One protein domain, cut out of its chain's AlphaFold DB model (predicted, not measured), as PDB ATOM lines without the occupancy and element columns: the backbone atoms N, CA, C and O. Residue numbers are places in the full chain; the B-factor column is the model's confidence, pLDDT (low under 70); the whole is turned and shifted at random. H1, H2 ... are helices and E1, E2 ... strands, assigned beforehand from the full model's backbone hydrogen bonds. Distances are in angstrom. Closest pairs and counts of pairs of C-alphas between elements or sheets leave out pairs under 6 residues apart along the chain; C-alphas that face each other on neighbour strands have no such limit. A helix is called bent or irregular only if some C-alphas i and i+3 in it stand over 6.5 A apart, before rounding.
ATOM      1  N   GLN A   7     234.564 239.744 206.181       84.88
ATOM      2  CA  GLN A   7     236.011 239.565 206.165       84.88
ATOM      3  C   GLN A   7     236.614 240.379 205.019       84.88
ATOM      4  O   GLN A   7     236.172 240.264 203.876       84.88
ATOM      5  N   GLN A   8     237.626 241.197 205.316       84.81
ATOM      6  CA  GLN A   8     238.428 241.873 204.296       84.81
ATOM      7  C   GLN A   8     239.604 240.978 203.894       84.81
ATOM      8  O   GLN A   8     240.293 240.429 204.753       84.81
ATOM      9  N   ILE A   9     239.817 240.824 202.589       82.62
ATOM     10  CA  ILE A   9     240.842 239.960 202.004       82.62
ATOM     11  C   ILE A   9     241.652 240.793 201.017       82.62
ATOM     12  O   ILE A   9     241.096 241.349 200.075       82.62
ATOM     13  N   ILE A  10     242.963 240.861 201.227       80.12
ATOM     14  CA  ILE A  10     243.891 241.606 200.373       80.12
ATOM     15  C   ILE A  10     244.664 240.605 199.522       80.12
ATOM     16  O   ILE A  10     245.330 239.713 200.052       80.12
ATOM     17  N   THR A  11     244.597 240.757 198.205       76.38
ATOM     18  CA  THR A  11     245.346 239.924 197.253       76.38
ATOM     19  C   THR A  11     246.421 240.735 196.548       76.38
ATOM     20  O   THR A  11     246.182 241.869 196.125       76.38
ATOM     21  N   LYS A  12     247.606 240.135 196.399       73.62
ATOM     22  CA  LYS A  12     248.751 240.754 195.731       73.62
ATOM     23  C   LYS A  12     248.872 240.277 194.285       73.62
ATOM     24  O   LYS A  12     248.738 239.084 194.019       73.62
ATOM     25  N   ASN A  13     249.120 241.203 193.366       71.88
ATOM     26  CA  ASN A  13     249.500 240.903 191.992       71.88
ATOM     27  C   ASN A  13     251.031 240.901 191.893       71.88
ATOM     28  O   ASN A  13     251.674 241.864 192.295       71.88
ATOM     29  N   LEU A  14     251.610 239.827 191.361       63.56
ATOM     30  CA  LEU A  14     253.069 239.652 191.333       63.56
ATOM     31  C   LEU A  14     253.755 240.365 190.168       63.56
ATOM     32  O   LEU A  14     254.945 240.647 190.234       63.56
ATOM     33  N   PHE A  15     253.015 240.662 189.100       64.19
ATOM     34  CA  PHE A  15     253.560 241.334 187.920       64.19
ATOM     35  C   PHE A  15     253.457 242.855 188.024       64.19
ATOM     36  O   PHE A  15     254.220 243.571 187.378       64.19
ATOM     37  N   ASP A  16     252.504 243.355 188.810       64.25
ATOM     38  CA  ASP A  16     252.263 244.782 188.977       64.25
ATOM     39  C   ASP A  16     251.705 245.081 190.374       64.25
ATOM     40  O   ASP A  16     250.510 244.940 190.632       64.25
ATOM     41  N   ASN A  17     252.574 245.547 191.275       73.06
ATOM     42  CA  ASN A  17     252.206 245.879 192.655       73.06
ATOM     43  C   ASN A  17     251.169 247.014 192.760       73.06
ATOM     44  O   ASN A  17     250.515 247.135 193.797       73.06
ATOM     45  N   ASN A  18     250.976 247.819 191.707       71.62
ATOM     46  CA  ASN A  18     249.920 248.836 191.665       71.62
ATOM     47  C   ASN A  18     248.541 248.236 191.341       71.62
ATOM     48  O   ASN A  18     247.538 248.944 191.384       71.62
ATOM     49  N   LYS A  19     248.476 246.937 191.019       69.56
ATOM     50  CA  LYS A  19     247.248 246.190 190.697       69.56
ATOM     51  C   LYS A  19     246.811 245.225 191.800       69.56
ATOM     52  O   LYS A  19     246.073 244.269 191.536       69.56
ATOM     53  N   ASN A  20     247.260 245.459 193.031       77.12
ATOM     54  CA  ASN A  20     246.725 244.778 194.207       77.12
ATOM     55  C   ASN A  20     245.243 245.129 194.386       77.12
ATOM     56  O   ASN A  20     244.808 246.225 194.033       77.12
ATOM     57  N   MET A  21     244.466 244.187 194.913       78.44
ATOM     58  CA  MET A  21     243.021 244.341 195.055       78.44
ATOM     59  C   MET A  21     242.558 243.944 196.453       78.44
ATOM     60  O   MET A  21     243.016 242.942 197.011       78.44
ATOM     61  N   ASP A  22     241.606 244.729 196.958       84.75
ATOM     62  CA  ASP A  22     240.921 244.510 198.224       84.75
ATOM     63  C   ASP A  22     239.516 243.972 197.969       84.75
ATOM     64  O   ASP A  22     238.686 244.599 197.303       84.75
ATOM     65  N   PHE A  23     239.240 242.818 198.558       87.06
ATOM     66  CA  PHE A  23     237.966 242.127 198.482       87.06
ATOM     67  C   PHE A  23     237.281 242.109 199.840       87.06
ATOM     68  O   PHE A  23     237.926 242.088 200.891       87.06
ATOM     69  N   LYS A  24     235.952 242.068 199.822       91.62
ATOM     70  CA  LYS A  24     235.146 241.775 201.010       91.62
ATOM     71  C   LYS A  24     234.357 240.505 200.773       91.62
ATOM     72  O   LYS A  24     233.733 240.370 199.730       91.62
ATOM     73  N   PHE A  25     234.356 239.612 201.748       91.56
ATOM     74  CA  PHE A  25     233.505 238.432 201.762       91.56
ATOM     75  C   PHE A  25     232.472 238.567 202.880       91.56
ATOM     76  O   PHE A  25     232.836 238.774 204.040       91.56
ATOM     77  N   ASP A  26     231.191 238.464 202.532       92.62
ATOM     78  CA  ASP A  26     230.093 238.420 203.498       92.62
ATOM     79  C   ASP A  26     229.722 236.963 203.775       92.62
ATOM     80  O   ASP A  26     229.213 236.250 202.909       92.62
ATOM     81  N   GLU A  27     229.943 236.512 205.009       88.94
ATOM     82  CA  GLU A  27     229.678 235.126 205.383       88.94
ATOM     83  C   GLU A  27     228.193 234.759 205.352       88.94
ATOM     84  O   GLU A  27     227.855 233.588 205.180       88.94
ATOM     85  N   LYS A  28     227.287 235.726 205.514       89.44
ATOM     86  CA  LYS A  28     225.852 235.444 205.561       89.44
ATOM     87  C   LYS A  28     225.293 235.207 204.165       89.44
ATOM     88  O   LYS A  28     224.586 234.225 203.947       89.44
ATOM     89  N   SER A  29     225.592 236.109 203.235       91.44
ATOM     90  CA  SER A  29     225.154 235.994 201.839       91.44
ATOM     91  C   SER A  29     226.040 235.057 201.019       91.44
ATOM     92  O   SER A  29     225.607 234.569 199.977       91.44
ATOM     93  N   GLN A  30     227.257 234.779 201.500       92.56
ATOM     94  CA  GLN A  30     228.333 234.117 200.762       92.56
ATOM     95  C   GLN A  30     228.792 234.914 199.537       92.56
ATOM     96  O   GLN A  30     229.384 234.320 198.640       92.56
ATOM     97  N   TRP A  31     228.510 236.218 199.465       94.00
ATOM     98  CA  TRP A  31     228.901 237.072 198.342       94.00
ATOM     99  C   TRP A  31     230.311 237.619 198.531       94.00
ATOM    100  O   TRP A  31     230.770 237.831 199.659       94.00
ATOM    101  N   ILE A  32     230.974 237.889 197.408       92.56
ATOM    102  CA  ILE A  32     232.202 238.684 197.388       92.56
ATOM    103  C   ILE A  32     231.916 240.052 196.778       92.56
ATOM    104  O   ILE A  32     231.086 240.190 195.878       92.56
ATOM    105  N   TYR A  33     232.626 241.060 197.266       91.00
ATOM    106  CA  TYR A  33     232.541 242.425 196.775       91.00
ATOM    107  C   TYR A  33     233.923 242.921 196.393       91.00
ATOM    108  O   TYR A  33     234.877 242.776 197.163       91.00
ATOM    109  N   PHE A  34     234.000 243.559 195.232       86.12
ATOM    110  CA  PHE A  34     235.220 244.147 194.707       86.12
ATOM    111  C   PHE A  34     234.938 245.523 194.127       86.12
ATOM    112  O   PHE A  34     234.080 245.658 193.262       86.12
ATOM    113  N   SER A  35     235.630 246.554 194.615       81.50
ATOM    114  CA  SER A  35     235.422 247.941 194.169       81.50
ATOM    115  C   SER A  35     233.940 248.380 194.157       81.50
ATOM    116  O   SER A  35     233.520 249.168 193.315       81.50
ATOM    117  N   GLY A  36     233.132 247.848 195.082       83.19
ATOM    118  CA  GLY A  36     231.687 248.103 195.164       83.19
ATOM    119  C   GLY A  36     230.802 247.191 194.304       83.19
ATOM    120  O   GLY A  36     229.593 247.182 194.506       83.19
ATOM    121  N   ILE A  37     231.377 246.379 193.416       87.31
ATOM    122  CA  ILE A  37     230.655 245.417 192.576       87.31
ATOM    123  C   ILE A  37     230.430 244.125 193.358       87.31
ATOM    124  O   ILE A  37     231.359 243.587 193.964       87.31
ATOM    125  N   ALA A  38     229.193 243.630 193.343       92.06
ATOM    126  CA  ALA A  38     228.798 242.396 194.007       92.06
ATOM    127  C   ALA A  38     228.892 241.195 193.061       92.06
ATOM    128  O   ALA A  38     228.399 241.238 191.931       92.06
ATOM    129  N   PHE A  39     229.445 240.094 193.566       92.88
ATOM    130  CA  PHE A  39     229.464 238.814 192.874       92.88
ATOM    131  C   PHE A  39     228.768 237.756 193.722       92.88
ATOM    132  O   PHE A  39     229.075 237.558 194.904       92.88
ATOM    133  N   LYS A  40     227.847 237.035 193.087       94.75
ATOM    134  CA  LYS A  40     227.111 235.931 193.698       94.75
ATOM    135  C   LYS A  40     227.805 234.609 193.408       94.75
ATOM    136  O   LYS A  40     228.352 234.403 192.328       94.75
ATOM    137  N   LEU A  41     227.729 233.697 194.368       94.81
ATOM    138  CA  LEU A  41     228.182 232.325 194.194       94.81
ATOM    139  C   LEU A  41     227.331 231.625 193.125       94.81
ATOM    140  O   LEU A  41     226.110 231.554 193.252       94.81
ATOM    141  N   VAL A  42     227.985 231.063 192.111       94.69
ATOM    142  CA  VAL A  42     227.342 230.303 191.031       94.69
ATOM    143  C   VAL A  42     227.595 228.811 191.187       94.69
ATOM    144  O   VAL A  42     226.675 228.005 191.044       94.69
ATOM    145  N   LYS A  43     228.831 228.414 191.517       95.00
ATOM    146  CA  LYS A  43     229.184 226.994 191.637       95.00
ATOM    147  C   LYS A  43     230.264 226.747 192.677       95.00
ATOM    148  O   LYS A  43     231.351 227.305 192.603       95.00
ATOM    149  N   LYS A  44     229.988 225.838 193.612       95.44
ATOM    150  CA  LYS A  44     230.971 225.408 194.612       95.44
ATOM    151  C   LYS A  44     231.981 224.422 194.033       95.44
ATOM    152  O   LYS A  44     231.634 223.619 193.165       95.44
ATOM    153  N   LYS A  45     233.196 224.418 194.586       94.31
ATOM    154  CA  LYS A  45     234.273 223.456 194.313       94.31
ATOM    155  C   LYS A  45     234.577 223.326 192.813       94.31
ATOM    156  O   LYS A  45     234.805 222.221 192.322       94.31
ATOM    157  N   TYR A  46     234.538 224.447 192.097       92.56
ATOM    158  CA  TYR A  46     234.648 224.520 190.642       92.56
ATOM    159  C   TYR A  46     236.067 224.241 190.137       92.56
ATOM    160  O   TYR A  46     236.245 223.519 189.154       92.56
ATOM    161  N   PHE A  47     237.074 224.780 190.822       90.38
ATOM    162  CA  PHE A  47     238.473 224.655 190.430       90.38
ATOM    163  C   PHE A  47     239.330 224.179 191.603       90.38
ATOM    164  O   PHE A  47     239.064 224.491 192.761       90.38
ATOM    165  N   PHE A  48     240.362 223.394 191.309       89.38
ATOM    166  CA  PHE A  48     241.318 222.927 192.303       89.38
ATOM    167  C   PHE A  48     242.702 222.817 191.685       89.38
ATOM    168  O   PHE A  48     242.870 222.211 190.624       89.38
ATOM    169  N   ASP A  49     243.683 223.358 192.395       86.56
ATOM    170  CA  ASP A  49     245.088 223.096 192.146       86.56
ATOM    171  C   ASP A  49     245.828 223.120 193.483       86.56
ATOM    172  O   ASP A  49     245.849 224.146 194.169       86.56
ATOM    173  N   SER A  50     246.424 221.988 193.853       86.69
ATOM    174  CA  SER A  50     247.114 221.829 195.134       86.69
ATOM    175  C   SER A  50     248.357 222.710 195.262       86.69
ATOM    176  O   SER A  50     248.840 222.905 196.371       86.69
ATOM    177  N   LYS A  51     248.872 223.268 194.156       82.88
ATOM    178  CA  LYS A  51     249.968 224.247 194.201       82.88
ATOM    179  C   LYS A  51     249.509 225.636 194.651       82.88
ATOM    180  O   LYS A  51     250.351 226.449 195.014       82.88
ATOM    181  N   LEU A  52     248.205 225.923 194.594       81.50
ATOM    182  CA  LEU A  52     247.633 227.220 194.975       81.50
ATOM    183  C   LEU A  52     247.049 227.183 196.379       81.50
ATOM    184  O   LEU A  52     247.313 228.070 197.183       81.50
ATOM    185  N   SER A  53     246.210 226.188 196.648       85.88
ATOM    186  CA  SER A  53     245.482 226.076 197.905       85.88
ATOM    187  C   SER A  53     245.146 224.620 198.189       85.88
ATOM    188  O   SER A  53     244.872 223.841 197.275       85.88
ATOM    189  N   GLU A  54     245.110 224.269 199.471       89.69
ATOM    190  CA  GLU A  54     244.553 222.995 199.936       89.69
ATOM    191  C   GLU A  54     243.031 222.940 199.713       89.69
ATOM    192  O   GLU A  54     242.453 221.864 199.533       89.69
ATOM    193  N   SER A  55     242.389 224.108 199.634       91.94
ATOM    194  CA  SER A  55     240.956 224.264 199.401       91.94
ATOM    195  C   SER A  55     240.618 224.499 197.930       91.94
ATOM    196  O   SER A  55     241.330 225.159 197.172       91.94
ATOM    197  N   LYS A  56     239.459 223.976 197.517       94.00
ATOM    198  CA  LYS A  56     238.906 224.211 196.177       94.00
ATOM    199  C   LYS A  56     238.371 225.635 196.063       94.00
ATOM    200  O   LYS A  56     237.859 226.187 197.030       94.00
ATOM    201  N   PHE A  57     238.458 226.195 194.867       93.25
ATOM    202  CA  PHE A  57     237.891 227.488 194.517       93.25
ATOM    203  C   PHE A  57     236.454 227.334 194.031       93.25
ATOM    204  O   PHE A  57     236.138 226.453 193.225       93.25
ATOM    205  N   ASP A  58     235.608 228.223 194.515       95.38
ATOM    206  CA  ASP A  58     234.233 228.414 194.087       95.38
ATOM    207  C   ASP A  58     234.187 229.442 192.943       95.38
ATOM    208  O   ASP A  58     235.053 230.311 192.849       95.38
ATOM    209  N   LEU A  59     233.188 229.332 192.067       93.44
ATOM    210  CA  LEU A  59     232.935 230.238 190.946       93.44
ATOM    211  C   LEU A  59     231.862 231.259 191.314       93.44
ATOM    212  O   LEU A  59     230.775 230.889 191.774       93.44
ATOM    213  N   TYR A  60     232.163 232.517 191.033       93.25
ATOM    214  CA  TYR A  60     231.330 233.680 191.281       93.25
ATOM    215  C   TYR A  60     231.104 234.470 189.995       93.25
ATOM    216  O   TYR A  60     232.004 234.571 189.169       93.25
ATOM    217  N   GLU A  61     229.930 235.078 189.855       91.56
ATOM    218  CA  GLU A  61     229.599 235.974 188.741       91.56
ATOM    219  C   GLU A  61     229.028 237.284 189.267       91.56
ATOM    220  O   GLU A  61     228.383 237.307 190.321       91.56
ATOM    221  N   THR A  62     229.241 238.365 188.521       90.56
ATOM    222  CA  THR A  62     228.630 239.663 188.799       90.56
ATOM    223  C   THR A  62     227.108 239.545 188.837       90.56
ATOM    224  O   THR A  62     226.482 238.828 188.051       90.56
ATOM    225  N   VAL A  63     226.496 240.201 189.825       86.31
ATOM    226  CA  VAL A  63     225.031 240.232 189.943       86.31
ATOM    227  C   VAL A  63     224.436 241.044 188.796       86.31
ATOM    228  O   VAL A  63     223.482 240.593 188.158       86.31
ATOM    229  N   ASP A  64     225.045 242.192 188.520       79.94
ATOM    230  CA  ASP A  64     224.643 243.109 187.466       79.94
ATOM    231  C   ASP A  64     225.448 242.817 186.197       79.94
ATOM    232  O   ASP A  64     226.681 242.820 186.210       79.94
ATOM    233  N   LYS A  65     224.743 242.539 185.097       69.25
ATOM    234  CA  LYS A  65     225.364 242.331 183.788       69.25
ATOM    235  C   LYS A  65     225.480 243.672 183.076       69.25
ATOM    236  O   LYS A  65     224.463 244.259 182.716       69.25
ATOM    237  N   PHE A  66     226.710 244.116 182.866       72.50
ATOM    238  CA  PHE A  66     227.042 245.250 182.008       72.50
ATOM    239  C   PHE A  66     227.819 244.731 180.798       72.50
ATOM    240  O   PHE A  66     228.563 243.758 180.936       72.50
ATOM    241  N   ASP A  67     227.666 245.369 179.638       68.06
ATOM    242  CA  ASP A  67     228.377 244.974 178.410       68.06
ATOM    243  C   ASP A  67     229.908 245.065 178.569       68.06
ATOM    244  O   ASP A  67     230.648 244.325 177.926       68.06
ATOM    245  N   ASP A  68     230.381 245.929 179.470       67.44
ATOM    246  CA  ASP A  68     231.778 246.123 179.873       67.44
ATOM    247  C   ASP A  68     232.044 245.705 181.333       67.44
ATOM    248  O   ASP A  68     233.048 246.092 181.939       67.44
ATOM    249  N   GLY A  69     231.128 244.926 181.909       70.81
ATOM    250  CA  GLY A  69     231.161 244.515 183.304       70.81
ATOM    251  C   GLY A  69     232.251 243.492 183.597       70.81
ATOM    252  O   GLY A  69     232.704 242.750 182.729       70.81
ATOM    253  N   MET A  70     232.643 243.410 184.868       82.31
ATOM    254  CA  MET A  70     233.556 242.361 185.311       82.31
ATOM    255  C   MET A  70     232.944 240.979 185.056       82.31
ATOM    256  O   MET A  70     231.764 240.739 185.327       82.31
ATOM    257  N   GLY A  71     233.766 240.078 184.536       81.56
ATOM    258  CA  GLY A  71     233.416 238.686 184.318       81.56
ATOM    259  C   GLY A  71     233.619 237.831 185.576       81.56
ATOM    260  O   GLY A  71     233.732 238.355 186.686       81.56
ATOM    261  N   PRO A  72     233.642 236.497 185.436       88.00
ATOM    262  CA  PRO A  72     233.638 235.591 186.576       88.00
ATOM    263  C   PRO A  72     234.896 235.675 187.451       88.00
ATOM    264  O   PRO A  72     235.996 235.998 186.988       88.00
ATOM    265  N   ALA A  73     234.734 235.293 188.717       89.94
ATOM    266  CA  ALA A  73     235.801 235.241 189.707       89.94
ATOM    267  C   ALA A  73     235.895 233.864 190.378       89.94
ATOM    268  O   ALA A  73     234.878 233.251 190.711       89.94
ATOM    269  N   LEU A  74     237.119 233.391 190.622       91.38
ATOM    270  CA  LEU A  74     237.383 232.216 191.457       91.38
ATOM    271  C   LEU A  74     237.818 232.650 192.852       91.38
ATOM    272  O   LEU A  74     238.769 233.417 192.992       91.38
ATOM    273  N   PHE A  75     237.166 232.125 193.885       91.94
ATOM    274  CA  PHE A  75     237.414 232.511 195.275       91.94
ATOM    275  C   PHE A  75     237.366 231.312 196.224       91.94
ATOM    276  O   PHE A  75     236.554 230.404 196.057       91.94
ATOM    277  N   ASN A  76     238.206 231.322 197.256       91.81
ATOM    278  CA  ASN A  76     237.958 230.582 198.495       91.81
ATOM    279  C   ASN A  76     238.508 231.371 199.690       91.81
ATOM    280  O   ASN A  76     239.301 232.289 199.509       91.81
ATOM    281  N   LYS A  77     238.096 231.032 200.915       87.12
ATOM    282  CA  LYS A  77     238.472 231.808 202.110       87.12
ATOM    283  C   LYS A  77     239.962 231.732 202.452       87.12
ATOM    284  O   LYS A  77     240.532 232.725 202.891       87.12
ATOM    285  N   ASP A  78     240.587 230.580 202.229       85.69
ATOM    286  CA  ASP A  78     241.981 230.333 202.624       85.69
ATOM    287  C   ASP A  78     242.966 231.055 201.689       85.69
ATOM    288  O   ASP A  78     244.040 231.531 202.074       85.69
ATOM    289  N   TYR A  79     242.580 231.174 200.423       85.12
ATOM    290  CA  TYR A  79     243.371 231.782 199.371       85.12
ATOM    291  C   TYR A  79     242.983 233.241 199.109       85.12
ATOM    292  O   TYR A  79     243.852 234.083 198.912       85.12
ATOM    293  N   GLY A  80     241.697 233.559 199.136       85.38
ATOM    294  CA  GLY A  80     241.147 234.779 198.563       85.38
ATOM    295  C   GLY A  80     240.752 234.582 197.099       85.38
ATOM    296  O   GLY A  80     240.412 233.476 196.673       85.38
ATOM    297  N   VAL A  81     240.773 235.667 196.329       86.88
ATOM    298  CA  VAL A  81     240.446 235.638 194.899       86.88
ATOM    299  C   VAL A  81     241.654 235.151 194.102       86.88
ATOM    300  O   VAL A  81     242.764 235.633 194.304       86.88
ATOM    301  N   LEU A  82     241.443 234.186 193.210       84.19
ATOM    302  CA  LEU A  82     242.460 233.662 192.296       84.19
ATOM    303  C   LEU A  82     242.435 234.371 190.948       84.19
ATOM    304  O   LEU A  82     243.494 234.617 190.376       84.19
ATOM    305  N   ASN A  83     241.253 234.692 190.428       81.62
ATOM    306  CA  ASN A  83     241.141 235.438 189.184       81.62
ATOM    307  C   ASN A  83     239.942 236.379 189.176       81.62
ATOM    308  O   ASN A  83     238.940 236.107 189.834       81.62
ATOM    309  N   ILE A  84     240.054 237.420 188.352       74.00
ATOM    310  CA  ILE A  84     238.935 238.232 187.872       74.00
ATOM    311  C   ILE A  84     239.125 238.487 186.387       74.00
ATOM    312  O   ILE A  84     240.197 238.916 185.954       74.00
ATOM    313  N   ASP A  85     238.079 238.214 185.618       75.75
ATOM    314  CA  ASP A  85     237.948 238.718 184.256       75.75
ATOM    315  C   ASP A  85     237.454 240.169 184.312       75.75
ATOM    316  O   ASP A  85     236.474 240.480 184.989       75.75
ATOM    317  N   ASN A  86     238.148 241.082 183.641       71.19
ATOM    318  CA  ASN A  86     237.772 242.492 183.629       71.19
ATOM    319  C   ASN A  86     236.718 242.846 182.565       71.19
ATOM    320  O   ASN A  86     236.468 244.031 182.373       71.19
ATOM    321  N   GLY A  87     236.171 241.859 181.847       68.81
ATOM    322  CA  GLY A  87     235.158 242.040 180.801       68.81
ATOM    323  C   GLY A  87     235.729 242.371 179.420       68.81
ATOM    324  O   GLY A  87     235.027 242.284 178.420       68.81
ATOM    325  N   TRP A  88     237.018 242.713 179.332       65.00
ATOM    326  CA  TRP A  88     237.690 243.149 178.097       65.00
ATOM    327  C   TRP A  88     238.678 242.091 177.587       65.00
ATOM    328  O   TRP A  88     239.687 242.410 176.952       65.00
ATOM    329  N   GLY A  89     238.447 240.824 177.940       62.56
ATOM    330  CA  GLY A  89     239.342 239.714 177.617       62.56
ATOM    331  C   GLY A  89     240.679 239.756 178.366       62.56
ATOM    332  O   GLY A  89     241.619 239.063 177.968       62.56
ATOM    333  N   LYS A  90     240.800 240.562 179.434       63.56
ATOM    334  CA  LYS A  90     241.966 240.531 180.324       63.56
ATOM    335  C   LYS A  90     241.608 239.814 181.617       63.56
ATOM    336  O   LYS A  90     240.711 240.216 182.353       63.56
ATOM    337  N   PHE A  91     242.405 238.800 181.923       71.56
ATOM    338  CA  PHE A  91     242.332 238.064 183.174       71.56
ATOM    339  C   PHE A  91     243.407 238.582 184.117       71.56
ATOM    340  O   PHE A  91     244.599 238.543 183.805       71.56
ATOM    341  N   PHE A  92     242.995 239.040 185.292       75.12
ATOM    342  CA  PHE A  92     243.913 239.211 186.403       75.12
ATOM    343  C   PHE A  92     243.996 237.892 187.150       75.12
ATOM    344  O   PHE A  92     242.969 237.364 187.567       75.12
ATOM    345  N   ILE A  93     245.208 237.360 187.305       75.44
ATOM    346  CA  ILE A  93     245.473 236.181 188.129       75.44
ATOM    347  C   ILE A  93     246.273 236.637 189.339       75.44
ATOM    348  O   ILE A  93     247.332 237.253 189.205       75.44
ATOM    349  N   TYR A  94     245.752 236.323 190.515       76.12
ATOM    350  CA  TYR A  94     246.320 236.690 191.799       76.12
ATOM    351  C   TYR A  94     247.020 235.478 192.389       76.12
ATOM    352  O   TYR A  94     246.401 234.529 192.878       76.12
ATOM    353  N   LEU A  95     248.344 235.498 192.304       75.56
ATOM    354  CA  LEU A  95     249.206 234.455 192.834       75.56
ATOM    355  C   LEU A  95     249.839 234.967 194.129       75.56
ATOM    356  O   LEU A  95     250.344 236.083 194.173       75.56
ATOM    357  N   LYS A  96     249.784 234.181 195.212       68.81
ATOM    358  CA  LYS A  96     250.435 234.562 196.484       68.81
ATOM    359  C   LYS A  96     251.959 234.415 196.439       68.81
ATOM    360  O   LYS A  96     252.650 235.007 197.263       68.81
ATOM    361  N   THR A  97     252.463 233.615 195.509       68.62
ATOM    362  CA  THR A  97     253.881 233.312 195.295       68.62
ATOM    363  C   THR A  97     254.158 233.261 193.798       68.62
ATOM    364  O   THR A  97     253.220 233.057 193.024       68.62
ATOM    365  N   ASP A  98     255.420 233.436 193.391       64.25
ATOM    366  CA  ASP A  98     255.860 233.373 191.989       64.25
ATOM    367  C   ASP A  98     255.651 231.963 191.418       64.25
ATOM    368  O   ASP A  98     256.555 231.130 191.355       64.25
ATOM    369  N   ILE A  99     254.406 231.661 191.061       64.19
ATOM    370  CA  ILE A  99     253.997 230.370 190.531       64.19
ATOM    371  C   ILE A  99     254.071 230.410 189.004       64.19
ATOM    372  O   ILE A  99     253.680 231.379 188.357       64.19
ATOM    373  N   ASP A 100     254.580 229.312 188.448       66.50
ATOM    374  CA  ASP A 100     254.851 229.074 187.033       66.50
ATOM    375  C   ASP A 100     253.739 229.563 186.077       66.50
ATOM    376  O   ASP A 100     252.551 229.262 186.233       66.50
ATOM    377  N   SER A 101     254.167 230.244 185.012       65.62
ATOM    378  CA  SER A 101     253.381 230.663 183.843       65.62
ATOM    379  C   SER A 101     252.453 229.587 183.250       65.62
ATOM    380  O   SER A 101     251.407 229.913 182.679       65.62
ATOM    381  N   ILE A 102     252.791 228.300 183.388       71.25
ATOM    382  CA  ILE A 102     251.958 227.177 182.931       71.25
ATOM    383  C   ILE A 102     250.652 227.097 183.734       71.25
ATOM    384  O   ILE A 102     249.586 226.848 183.164       71.25
ATOM    385  N   LEU A 103     250.702 227.348 185.045       72.06
ATOM    386  CA  LEU A 103     249.513 227.317 185.893       72.06
ATOM    387  C   LEU A 103     248.574 228.485 185.584       72.06
ATOM    388  O   LEU A 103     247.364 228.287 185.479       72.06
ATOM    389  N   ALA A 104     249.133 229.674 185.358       70.56
ATOM    390  CA  ALA A 104     248.376 230.843 184.917       70.56
ATOM    391  C   ALA A 104     247.568 230.547 183.638       70.56
ATOM    392  O   ALA A 104     246.363 230.798 183.586       70.56
ATOM    393  N   LYS A 105     248.195 229.915 182.637       70.62
ATOM    394  CA  LYS A 105     247.513 229.497 181.397       70.62
ATOM    395  C   LYS A 105     246.388 228.492 181.652       70.62
ATOM    396  O   LYS A 105     245.309 228.629 181.080       70.62
ATOM    397  N   LYS A 106     246.614 227.502 182.525       73.81
ATOM    398  CA  LYS A 106     245.600 226.502 182.903       73.81
ATOM    399  C   LYS A 106     244.371 227.149 183.551       73.81
ATOM    400  O   LYS A 106     243.254 226.727 183.264       73.81
ATOM    401  N   ILE A 107     244.572 228.159 184.400       73.94
ATOM    402  CA  ILE A 107     243.481 228.901 185.050       73.94
ATOM    403  C   ILE A 107     242.657 229.658 184.005       73.94
ATOM    404  O   ILE A 107     241.443 229.486 183.975       73.94
ATOM    405  N   ILE A 108     243.304 230.420 183.113       70.75
ATOM    406  CA  ILE A 108     242.616 231.186 182.055       70.75
ATOM    407  C   ILE A 108     241.730 230.262 181.216       70.75
ATOM    408  O   ILE A 108     240.527 230.484 181.115       70.75
ATOM    409  N   LEU A 109     242.294 229.166 180.700       71.75
ATOM    410  CA  LEU A 109     241.555 228.220 179.858       71.75
ATOM    411  C   LEU A 109     240.336 227.607 180.555       71.75
ATOM    412  O   LEU A 109     239.390 227.222 179.876       71.75
ATOM    413  N   LYS A 110     240.359 227.474 181.887       70.69
ATOM    414  CA  LYS A 110     239.262 226.865 182.641       70.69
ATOM    415  C   LYS A 110     238.109 227.829 182.904       70.69
ATOM    416  O   LYS A 110     236.992 227.363 183.066       70.69
ATOM    417  N   VAL A 111     238.391 229.127 182.990       66.31
ATOM    418  CA  VAL A 111     237.385 230.157 183.282       66.31
ATOM    419  C   VAL A 111     236.753 230.707 181.999       66.31
ATOM    420  O   VAL A 111     235.615 231.155 182.035       66.31
ATOM    421  N   SER A 112     237.447 230.633 180.859       62.16
ATOM    422  CA  SER A 112     236.933 231.074 179.550       62.16
ATOM    423  C   SER A 112     236.047 230.048 178.811       62.16
ATOM    424  O   SER A 112     235.764 230.256 177.633       62.16
ATOM    425  N   GLN A 113     235.658 228.937 179.452       50.72
ATOM    426  CA  GLN A 113     234.808 227.866 178.893       50.72
ATOM    427  C   GLN A 113     233.491 227.758 179.658       50.72
ATOM    428  O   GLN A 113     232.457 227.552 178.988       50.72
TER     429      GLN A 113
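AT A GLANCE: This is residues 7 to 113 of the 113 residues of an uncharacterized protein of Algibacter alginicilyticus (UniProt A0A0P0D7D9). Picture one antiparallel sheet of eight strands, folded back on itself at the bent strand E4: E1 E2 E3 form one leaf, E5 E6 E7 E8 the leaf facing it, and the sheet is curled like part of a barrel. One helix, H1, packs across the second leaf at E7 and E8. The printed part has 107 residues; E1 to E8 come in turn along it, in the order they hold across the sheet, and H1 follows last. The class is mostly strand, and the whole is compact, with a radius of gyration of the C-alphas of 12.8 A and spans of 33 by 29 by 29 A.

IN THESE COORDINATES: Find C-alpha 7 at (236.011, 239.565, 206.165), where E1 begins; it runs to residue 11. Read on to E2, residues 21 to 26, 16.5 A long, and to E3, residues 32 to 34. At C-alpha 37, (230.655, 245.417, 192.576), you meet E4, the longest strand, residues 37 to 47, 22.3 A from first to last C-alpha. Then come E5, residues 57 to 62, 16.3 A; E6, residues 73 to 76; E7, residues 80 to 85, 15.2 A; and E8, residues 91 to 93. H1, residues 101 to 111, is 16.0 A long and ends at C-alpha 111, (237.385, 230.157, 183.282).

HOW THE PARTS SIT: The strands form a meander, each the antiparallel neighbour of the one before, with E1 and E8 as edge strands. In the hairpin of E1 and E2, look at N 9 and O 23, 2.8 A apart and within hydrogen-bond range. E4 bends by 88 degrees at residue 44. Its pairing is staggered: residues 37 to 39 pair with E3, where N 39 and O 32 are 2.8 A apart, and residues 39 to 47 pair with E5, where N 42 and O 59 are 2.8 A apart. Between E6 and E7, look at N 82 and O 74, 2.8 A. Across the fold, the closest C-alphas of E1 and E7 are those of Ile 9 and Gly 80, 6.2 A apart. H1 is on the sheet at a height of 7.7 A, over E7, across the strands at 64 degrees to E7 on the local plane. Its closest C-alpha pair with E8 is Ala 104 and Ile 93, 6.9 A. In H1 every O i to N i+4 pair is within hydrogen-bond range.

THE WHOLE: The C-alphas farthest apart, those of Lys 28 and Ile 102, are 35.5 A from each other. The printed part has no cut, and no link is long. Its mean pLDDT is 80.6; look for values under 70 at residues 87 to 90, 96 to 101 and 111 to 113, among others.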